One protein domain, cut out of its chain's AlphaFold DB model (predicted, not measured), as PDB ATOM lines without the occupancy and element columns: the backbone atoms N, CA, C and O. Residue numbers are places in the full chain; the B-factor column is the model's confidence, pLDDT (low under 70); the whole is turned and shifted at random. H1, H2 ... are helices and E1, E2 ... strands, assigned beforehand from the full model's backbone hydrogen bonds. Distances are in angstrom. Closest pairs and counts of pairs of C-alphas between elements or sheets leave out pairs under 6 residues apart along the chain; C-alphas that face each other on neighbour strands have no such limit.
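AT A GLANCE: This is residues 495 to 544 and 580 to 600 of the 600 residues of an uncharacterized protein of Candidatus Pacearchaeota archaeon (UniProt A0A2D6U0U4). One strongly twisted sheet of four strands has a single short helix, H1, packed on one face, with a long loop, residues 504 to 518, leading into that helix. The 71 printed residues run E1, H1, E2, E3, E4; the mixed sheet has the order E1, E2, E3, E4. The class is mixed, helices and strands, with under half of the residues in named elements. The whole is compact, with a radius of gyration of the C-alphas of 11.0 A, and spans 30 by 25 by 18 A.

IN THESE COORDINATES: E1, residues 498 to 503, begins at C-alpha 498 (44.186, 42.053, -50.283) and is 16.4 A long. H1 is residues 519 to 526, E2 537 to 543, 19.3 A long, E3 583 to 588, 16.4 A, and E4 595 to 599, ending at C-alpha 599 (45.361, 40.076, -35.424).

HOW THE PARTS SIT: E1 and E2 are parallel, with N 500 and O 539 2.8 A apart; with H1 they form a strand-helix-strand unit, parallel neighbours with a helix between, its crossover right-handed. E2 and E3 are antiparallel, N 538 to O 586 2.8 A. The hairpin E3 and E4 is antiparallel, N 587 to O 596 2.9 A. H1 is on the sheet; the closest C-alphas of H1 and E4, Ala 520 and Trp 595, are 5.6 A apart. In H1 every O i to N i+4 pair is within hydrogen-bond range.

THE WHOLE: Residues 545 to 579 are not printed, a gap of 12.8 A between C-alphas 544 and 580. The link E1 to H1 is long. Residues 495 to 496, 512 to 514, 542 to 544, 580 to 583 and 600 have pLDDT under 70.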
ATOM      1  N   ALA A 495      51.454  47.433 -55.380       58.12
ATOM      2  CA  ALA A 495      51.349  47.684 -53.928       58.12
ATOM      3  C   ALA A 495      49.909  48.006 -53.457       58.12
ATOM      4  O   ALA A 495      49.556  49.165 -53.228       58.12
ATOM      5  N   LYS A 496      49.057  46.985 -53.292       64.50
ATOM      6  CA  LYS A 496      47.751  47.104 -52.612       64.50
ATOM      7  C   LYS A 496      47.514  45.877 -51.722       64.50
ATOM      8  O   LYS A 496      47.802  44.762 -52.149       64.50
ATOM      9  N   ASP A 497      46.992  46.105 -50.515       73.69
ATOM     10  CA  ASP A 497      46.521  45.061 -49.593       73.69
ATOM     11  C   ASP A 497      45.370  44.241 -50.220       73.69
ATOM     12  O   ASP A 497      44.616  44.753 -51.053       73.69
ATOM     13  N   LEU A 498      45.228  42.975 -49.814       75.69
ATOM     14  CA  LEU A 498      44.186  42.053 -50.283       75.69
ATOM     15  C   LEU A 498      43.010  41.974 -49.300       75.69
ATOM     16  O   LEU A 498      43.199  42.051 -48.088       75.69
ATOM     17  N   TYR A 499      41.800  41.759 -49.819       77.12
ATOM     18  CA  TYR A 499      40.573  41.614 -49.028       77.12
ATOM     19  C   TYR A 499      39.798  40.372 -49.481       77.12
ATOM     20  O   TYR A 499      39.499  40.233 -50.669       77.12
ATOM     21  N   PHE A 500      39.458  39.487 -48.543       74.94
ATOM     22  CA  PHE A 500      38.739  38.235 -48.783       74.94
ATOM     23  C   PHE A 500      37.537  38.093 -47.839       74.94
ATOM     24  O   PHE A 500      37.577  38.550 -46.699       74.94
ATOM     25  N   ALA A 501      36.490  37.405 -48.295       74.06
ATOM     26  CA  ALA A 501      35.396  36.919 -47.455       74.06
ATOM     27  C   ALA A 501      35.366  35.393 -47.570       74.06
ATOM     28  O   ALA A 501      35.145  34.870 -48.663       74.06
ATOM     29  N   LEU A 502      35.659  34.691 -46.476       72.88
ATOM     30  CA  LEU A 502      35.851  33.239 -46.478       72.88
ATOM     31  C   LEU A 502      35.026  32.592 -45.363       72.88
ATOM     32  O   LEU A 502      34.935  33.122 -44.256       72.88
ATOM     33  N   ASP A 503      34.459  31.424 -45.653       73.81
ATOM     34  CA  ASP A 503      33.938  30.541 -44.613       73.81
ATOM     35  C   ASP A 503      35.130  29.914 -43.888       73.81
ATOM     36  O   ASP A 503      35.968  29.244 -44.495       73.81
ATOM     37  N   VAL A 504      35.224  30.183 -42.590       71.69
ATOM     38  CA  VAL A 504      36.318  29.700 -41.740       71.69
ATOM     39  C   VAL A 504      35.841  28.644 -40.743       71.69
ATOM     40  O   VAL A 504      36.564  28.297 -39.806       71.69
ATOM     41  N   THR A 505      34.629  28.109 -40.929       70.12
ATOM     42  CA  THR A 505      34.065  27.043 -40.092       70.12
ATOM     43  C   THR A 505      34.953  25.801 -40.150       70.12
ATOM     44  O   THR A 505      35.196  25.236 -41.211       70.12
ATOM     45  N   GLY A 506      35.454  25.366 -38.992       71.38
ATOM     46  CA  GLY A 506      36.343  24.204 -38.894       71.38
ATOM     47  C   GLY A 506      37.796  24.459 -39.315       71.38
ATOM     48  O   GLY A 506      38.608  23.544 -39.193       71.38
ATOM     49  N   LEU A 507      38.148  25.677 -39.749       74.38
ATOM     50  CA  LEU A 507      39.535  26.076 -39.997       74.38
ATOM     51  C   LEU A 507      40.172  26.669 -38.738       74.38
ATOM     52  O   LEU A 507      39.529  27.375 -37.958       74.38
ATOM     53  N   ASN A 508      41.469  26.429 -38.549       76.19
ATOM     54  CA  ASN A 508      42.229  27.073 -37.481       76.19
ATOM     55  C   ASN A 508      42.579  28.522 -37.874       76.19
ATOM     56  O   ASN A 508      43.344  28.755 -38.812       76.19
ATOM     57  N   GLN A 509      42.002  29.487 -37.153       78.88
ATOM     58  CA  GLN A 509      42.019  30.915 -37.501       78.88
ATOM     59  C   GLN A 509      43.223  31.700 -36.959       78.88
ATOM     60  O   GLN A 509      43.410  32.841 -37.362       78.88
ATOM     61  N   THR A 510      44.029  31.124 -36.061       75.50
ATOM     62  CA  THR A 510      45.156  31.832 -35.410       75.50
ATOM     63  C   THR A 510      46.516  31.164 -35.637       75.50
ATOM     64  O   THR A 510      47.542  31.664 -35.178       75.50
ATOM     65  N   ALA A 511      46.553  30.040 -36.358       72.44
ATOM     66  CA  ALA A 511      47.789  29.332 -36.683       72.44
ATOM     67  C   ALA A 511      48.533  29.968 -37.877       72.44
ATOM     68  O   ALA A 511      47.918  30.442 -38.831       72.44
ATOM     69  N   GLY A 512      49.872  29.956 -37.833       69.56
ATOM     70  CA  GLY A 512      50.737  30.392 -38.939       69.56
ATOM     71  C   GLY A 512      50.867  29.356 -40.069       69.56
ATOM     72  O   GLY A 512      50.361  28.239 -39.966       69.56
ATOM     73  N   ALA A 513      51.562  29.723 -41.153       65.88
ATOM     74  CA  ALA A 513      51.740  28.866 -42.330       65.88
ATOM     75  C   ALA A 513      52.366  27.490 -42.011       65.88
ATOM     76  O   ALA A 513      53.329  27.397 -41.250       65.88
ATOM     77  N   GLY A 514      51.843  26.432 -42.646       68.56
ATOM     78  CA  GLY A 514      52.335  25.050 -42.528       68.56
ATOM     79  C   GLY A 514      51.523  24.134 -41.600       68.56
ATOM     80  O   GLY A 514      51.877  22.968 -41.447       68.56
ATOM     81  N   VAL A 515      50.438  24.631 -40.996       70.81
ATOM     82  CA  VAL A 515      49.486  23.820 -40.219       70.81
ATOM     83  C   VAL A 515      48.297  23.443 -41.104       70.81
ATOM     84  O   VAL A 515      47.553  24.331 -41.527       70.81
ATOM     85  N   SER A 516      48.112  22.142 -41.355       71.56
ATOM     86  CA  SER A 516      47.021  21.650 -42.203       71.56
ATOM     87  C   SER A 516      45.645  22.035 -41.656       71.56
ATOM     88  O   SER A 516      45.348  21.786 -40.486       71.56
ATOM     89  N   GLY A 517      44.807  22.631 -42.509       74.81
ATOM     90  CA  GLY A 517      43.457  23.083 -42.140       74.81
ATOM     91  C   GLY A 517      43.412  24.465 -41.473       74.81
ATOM     92  O   GLY A 517      42.507  24.739 -40.685       74.81
ATOM     93  N   SER A 518      44.386  25.337 -41.754       82.62
ATOM     94  CA  SER A 518      44.432  26.729 -41.272       82.62
ATOM     95  C   SER A 518      44.104  27.753 -42.367       82.62
ATOM     96  O   SER A 518      44.247  27.485 -43.562       82.62
ATOM     97  N   VAL A 519      43.708  28.965 -41.967       80.25
ATOM     98  CA  VAL A 519      43.428  30.066 -42.914       80.25
ATOM     99  C   VAL A 519      44.708  30.543 -43.629       80.25
ATOM    100  O   VAL A 519      44.655  30.894 -44.807       80.25
ATOM    101  N   ALA A 520      45.876  30.479 -42.977       80.06
ATOM    102  CA  ALA A 520      47.165  30.837 -43.581       80.06
ATOM    103  C   ALA A 520      47.570  29.918 -44.752       80.06
ATOM    104  O   ALA A 520      48.138  30.384 -45.741       80.06
ATOM    105  N   GLU A 521      47.280  28.619 -44.659       81.19
ATOM    106  CA  GLU A 521      47.554  27.650 -45.728       81.19
ATOM    107  C   GLU A 521      46.641  27.882 -46.937       81.19
ATOM    108  O   GLU A 521      47.112  27.927 -48.076       81.19
ATOM    109  N   LEU A 522      45.352  28.133 -46.689       78.81
ATOM    110  CA  LEU A 522      44.393  28.477 -47.736       78.81
ATOM    111  C   LEU A 522      44.793  29.771 -48.469       78.81
ATOM    112  O   LEU A 522      44.763  29.821 -49.701       78.81
ATOM    113  N   LEU A 523      45.264  30.787 -47.735       80.62
ATOM    114  CA  LEU A 523      45.828  32.010 -48.319       80.62
ATOM    115  C   LEU A 523      47.103  31.743 -49.131       80.62
ATOM    116  O   LEU A 523      47.295  32.365 -50.172       80.62
ATOM    117  N   GLY A 524      47.951  30.801 -48.712       75.56
ATOM    118  CA  GLY A 524      49.140  30.393 -49.471       75.56
ATOM    119  C   GLY A 524      48.819  29.800 -50.847       75.56
ATOM    120  O   GLY A 524      49.607  29.964 -51.779       75.56
ATOM    121  N   ILE A 525      47.651  29.168 -50.991       76.88
ATOM    122  CA  ILE A 525      47.166  28.612 -52.262       76.88
ATOM    123  C   ILE A 525      46.477  29.693 -53.105       76.88
ATOM    124  O   ILE A 525      46.760  29.825 -54.294       76.88
ATOM    125  N   MET A 526      45.579  30.477 -52.504       76.31
ATOM    126  CA  MET A 526      44.775  31.472 -53.227       76.31
ATOM    127  C   MET A 526      45.563  32.740 -53.594       76.31
ATOM    128  O   MET A 526      45.250  33.395 -54.587       76.31
ATOM    129  N   ALA A 527      46.587  33.084 -52.813       77.06
ATOM    130  CA  ALA A 527      47.451  34.242 -53.007       77.06
ATOM    131  C   ALA A 527      48.921  33.864 -52.721       77.06
ATOM    132  O   ALA A 527      49.431  34.131 -51.628       77.06
ATOM    133  N   PRO A 528      49.634  33.256 -53.692       81.31
ATOM    134  CA  PRO A 528      51.012  32.814 -53.496       81.31
ATOM    135  C   PRO A 528      51.933  33.978 -53.115       81.31
ATOM    136  O   PRO A 528      52.040  34.968 -53.839       81.31
ATOM    137  N   VAL A 529      52.630  33.838 -51.990       75.12
ATOM    138  CA  VAL A 529      53.439  34.902 -51.365       75.12
ATOM    139  C   VAL A 529      54.542  35.472 -52.258       75.12
ATOM    140  O   VAL A 529      54.831  36.658 -52.164       75.12
ATOM    141  N   ALA A 530      55.083  34.688 -53.198       75.69
ATOM    142  CA  ALA A 530      56.099  35.149 -54.153       75.69
ATOM    143  C   ALA A 530      55.621  36.303 -55.059       75.69
ATOM    144  O   ALA A 530      56.432  36.996 -55.669       75.69
ATOM    145  N   ASN A 531      54.305  36.517 -55.161       74.00
ATOM    146  CA  ASN A 531      53.725  37.566 -55.992       74.00
ATOM    147  C   ASN A 531      53.560  38.914 -55.279       74.00
ATOM    148  O   ASN A 531      53.172  39.878 -55.953       74.00
ATOM    149  N   PHE A 532      53.858  38.982 -53.979       78.19
ATOM    150  CA  PHE A 532      53.641  40.140 -53.113       78.19
ATOM    151  C   PHE A 532      54.919  40.503 -52.353       78.19
ATOM    152  O   PHE A 532      55.772  39.658 -52.092       78.19
ATOM    153  N   THR A 533      55.071  41.777 -51.999       76.50
ATOM    154  CA  THR A 533      56.210  42.226 -51.194       76.50
ATOM    155  C   THR A 533      56.011  41.849 -49.720       76.50
ATOM    156  O   THR A 533      54.865  41.760 -49.255       76.50
ATOM    157  N   PRO A 534      57.102  41.646 -48.957       79.62
ATOM    158  CA  PRO A 534      57.025  41.449 -47.513       79.62
ATOM    159  C   PRO A 534      56.162  42.527 -46.847       79.62
ATOM    160  O   PRO A 534      56.234  43.696 -47.225       79.62
ATOM    161  N   LEU A 535      55.373  42.138 -45.841       79.44
ATOM    162  CA  LEU A 535      54.423  42.984 -45.101       79.44
ATOM    163  C   LEU A 535      53.130  43.378 -45.837       79.44
ATOM    164  O   LEU A 535      52.307  44.066 -45.228       79.44
ATOM    165  N   THR A 536      52.897  42.923 -47.075       80.94
ATOM    166  CA  THR A 536      51.576  43.066 -47.725       80.94
ATOM    167  C   THR A 536      50.502  42.412 -46.855       80.94
ATOM    168  O   THR A 536      50.693  41.276 -46.411       80.94
ATOM    169  N   LYS A 537      49.387  43.103 -46.592       83.25
ATOM    170  CA  LYS A 537      48.329  42.601 -45.704       83.25
ATOM    171  C   LYS A 537      47.200  41.936 -46.485       83.25
ATOM    172  O   LYS A 537      46.853  42.372 -47.579       83.25
ATOM    173  N   ALA A 538      46.610  40.904 -45.893       82.12
ATOM    174  CA  ALA A 538      45.385  40.258 -46.334       82.12
ATOM    175  C   ALA A 538      44.354  40.320 -45.200       82.12
ATOM    176  O   ALA A 538      44.563  39.748 -44.131       82.12
ATOM    177  N   TYR A 539      43.248  41.017 -45.436       82.31
ATOM    178  CA  TYR A 539      42.124  41.112 -44.508       82.31
ATOM    179  C   TYR A 539      41.092  40.046 -44.876       82.31
ATOM    180  O   TYR A 539      40.594  40.035 -46.004       82.31
ATOM    181  N   VAL A 540      40.779  39.146 -43.948       77.56
ATOM    182  CA  VAL A 540      39.818  38.058 -44.146       77.56
ATOM    183  C   VAL A 540      38.622  38.268 -43.225       77.56
ATOM    184  O   VAL A 540      38.726  38.116 -42.009       77.56
ATOM    185  N   ALA A 541      37.468  38.563 -43.814       74.38
ATOM    186  CA  ALA A 541      36.197  38.565 -43.102       74.38
ATOM    187  C   ALA A 541      35.687  37.117 -42.988       74.38
ATOM    188  O   ALA A 541      35.209  36.543 -43.972       74.38
ATOM    189  N   GLY A 542      35.839  36.515 -41.806       68.06
ATOM    190  CA  GLY A 542      35.397  35.149 -41.520       68.06
ATOM    191  C   GLY A 542      33.932  35.084 -41.076       68.06
ATOM    192  O   GLY A 542      33.516  35.853 -40.210       68.06
ATOM    193  N   PHE A 543      33.153  34.145 -41.615       64.94
ATOM    194  CA  PHE A 543      31.838  33.777 -41.067       64.94
ATOM    195  C   PHE A 543      31.803  32.288 -40.686       64.94
ATOM    196  O   PHE A 543      32.540  31.484 -41.253       64.94
ATOM    197  N   THR A 544      30.996  31.933 -39.675       58.97
ATOM    198  CA  THR A 544      30.891  30.566 -39.126       58.97
ATOM    199  C   THR A 544      29.444  30.080 -39.165       58.97
ATOM    200  O   THR A 544      28.567  30.748 -38.618       58.97
ATOM    201  N   ARG A 580      31.046  43.001 -38.694       48.56
ATOM    202  CA  ARG A 580      32.392  43.280 -39.257       48.56
ATOM    203  C   ARG A 580      33.586  43.292 -38.265       48.56
ATOM    204  O   ARG A 580      34.599  43.908 -38.556       48.56
ATOM    205  N   ASN A 581      33.481  42.691 -37.080       50.62
ATOM    206  CA  ASN A 581      34.429  42.895 -35.977       50.62
ATOM    207  C   ASN A 581      35.277  41.666 -35.594       50.62
ATOM    208  O   ASN A 581      35.946  41.728 -34.570       50.62
ATOM    209  N   ASN A 582      35.313  40.614 -36.423       55.59
ATOM    210  CA  ASN A 582      36.278  39.504 -36.307       55.59
ATOM    211  C   ASN A 582      37.134  39.396 -37.591       55.59
ATOM    212  O   ASN A 582      37.300  38.313 -38.153       55.59
ATOM    213  N   ASP A 583      37.594  40.534 -38.124       68.69
ATOM    214  CA  ASP A 583      38.434  40.568 -39.325       68.69
ATOM    215  C   ASP A 583      39.809  39.963 -39.005       68.69
ATOM    216  O   ASP A 583      40.659  40.605 -38.383       68.69
ATOM    217  N   LEU A 584      40.042  38.729 -39.456       76.94
ATOM    218  CA  LEU A 584      41.341  38.081 -39.349       76.94
ATOM    219  C   LEU A 584      42.306  38.759 -40.327       76.94
ATOM    220  O   LEU A 584      42.162  38.682 -41.547       76.94
ATOM    221  N   LEU A 585      43.316  39.419 -39.791       83.62
ATOM    222  CA  LEU A 585      44.404  40.042 -40.519       83.62
ATOM    223  C   LEU A 585      45.587  39.087 -40.609       83.62
ATOM    224  O   LEU A 585      46.180  38.699 -39.602       83.62
ATOM    225  N   TYR A 586      45.986  38.802 -41.838       84.50
ATOM    226  CA  TYR A 586      47.229  38.129 -42.171       84.50
ATOM    227  C   TYR A 586      48.166  39.109 -42.871       84.50
ATOM    228  O   TYR A 586      47.735  40.084 -43.488       84.50
ATOM    229  N   ARG A 587      49.471  38.870 -42.804       86.19
ATOM    230  CA  ARG A 587      50.454  39.599 -43.613       86.19
ATOM    231  C   ARG A 587      51.483  38.644 -44.178       86.19
ATOM    232  O   ARG A 587      51.745  37.603 -43.585       86.19
ATOM    233  N   VAL A 588      52.093  39.002 -45.298       83.12
ATOM    234  CA  VAL A 588      53.313  38.322 -45.730       83.12
ATOM    235  C   VAL A 588      54.385  38.625 -44.686       83.12
ATOM    236  O   VAL A 588      54.605  39.793 -44.349       83.12
ATOM    237  N   ASN A 589      55.030  37.595 -44.145       81.56
ATOM    238  CA  ASN A 589      56.099  37.773 -43.167       81.56
ATOM    239  C   ASN A 589      57.218  38.674 -43.727       81.56
ATOM    240  O   ASN A 589      57.362  38.862 -44.937       81.56
ATOM    241  N   SER A 590      58.047  39.237 -42.848       77.44
ATOM    242  CA  SER A 590      59.146  40.129 -43.255       77.44
ATOM    243  C   SER A 590      60.157  39.474 -44.212       77.44
ATOM    244  O   SER A 590      60.882  40.184 -44.903       77.44
ATOM    245  N   GLY A 591      60.179  38.138 -44.282       73.25
ATOM    246  CA  GLY A 591      60.998  37.362 -45.215       73.25
ATOM    247  C   GLY A 591      60.384  37.124 -46.602       73.25
ATOM    248  O   GLY A 591      61.100  36.642 -47.474       73.25
ATOM    249  N   GLY A 592      59.103  37.436 -46.838       76.44
ATOM    250  CA  GLY A 592      58.446  37.218 -48.138       76.44
ATOM    251  C   GLY A 592      58.083  35.761 -48.454       76.44
ATOM    252  O   GLY A 592      57.812  35.435 -49.607       76.44
ATOM    253  N   THR A 593      58.115  34.862 -47.467       78.56
ATOM    254  CA  THR A 593      58.072  33.402 -47.681       78.56
ATOM    255  C   THR A 593      56.787  32.726 -47.222       78.56
ATOM    256  O   THR A 593      56.547  31.582 -47.606       78.56
ATOM    257  N   ALA A 594      55.954  33.392 -46.419       80.69
ATOM    258  CA  ALA A 594      54.717  32.821 -45.891       80.69
ATOM    259  C   ALA A 594      53.723  33.899 -45.426       80.69
ATOM    260  O   ALA A 594      54.124  35.017 -45.100       80.69
ATOM    261  N   TRP A 595      52.438  33.536 -45.355       85.81
ATOM    262  CA  TRP A 595      51.418  34.316 -44.652       85.81
ATOM    263  C   TRP A 595      51.492  34.037 -43.149       85.81
ATOM    264  O   TRP A 595      51.474  32.883 -42.716       85.81
ATOM    265  N   GLU A 596      51.562  35.092 -42.347       84.56
ATOM    266  CA  GLU A 596      51.523  35.029 -40.889       84.56
ATOM    267  C   GLU A 596      50.290  35.752 -40.355       84.56
ATOM    268  O   GLU A 596      49.901  36.806 -40.863       84.56
ATOM    269  N   TYR A 597      49.664  35.166 -39.336       84.12
ATOM    270  CA  TYR A 597      48.559  35.799 -38.632       84.12
ATOM    271  C   TYR A 597      49.062  37.011 -37.848       84.12
ATOM    272  O   TYR A 597      50.111  36.953 -37.203       84.12
ATOM    273  N   VAL A 598      48.315  38.107 -37.904       81.00
ATOM    274  CA  VAL A 598      48.664  39.369 -37.246       81.00
ATOM    275  C   VAL A 598      47.707  39.662 -36.101       81.00
ATOM    276  O   VAL A 598      48.153  39.921 -34.986       81.00
ATOM    277  N   SER A 599      46.404  39.672 -36.375       75.12
ATOM    278  CA  SER A 599      45.361  40.076 -35.424       75.12
ATOM    279  C   SER A 599      43.982  39.702 -35.955       75.12
ATOM    280  O   SER A 599      43.850  39.515 -37.154       75.12
ATOM    281  N   GLY A 600      42.959  39.672 -35.107       67.88
ATOM    282  CA  GLY A 600      41.595  39.301 -35.483       67.88
ATOM    283  C   GLY A 600      40.808  38.796 -34.295       67.88
ATOM    284  O   GLY A 600      41.442  38.162 -33.413       67.88
TER     285      GLY A 600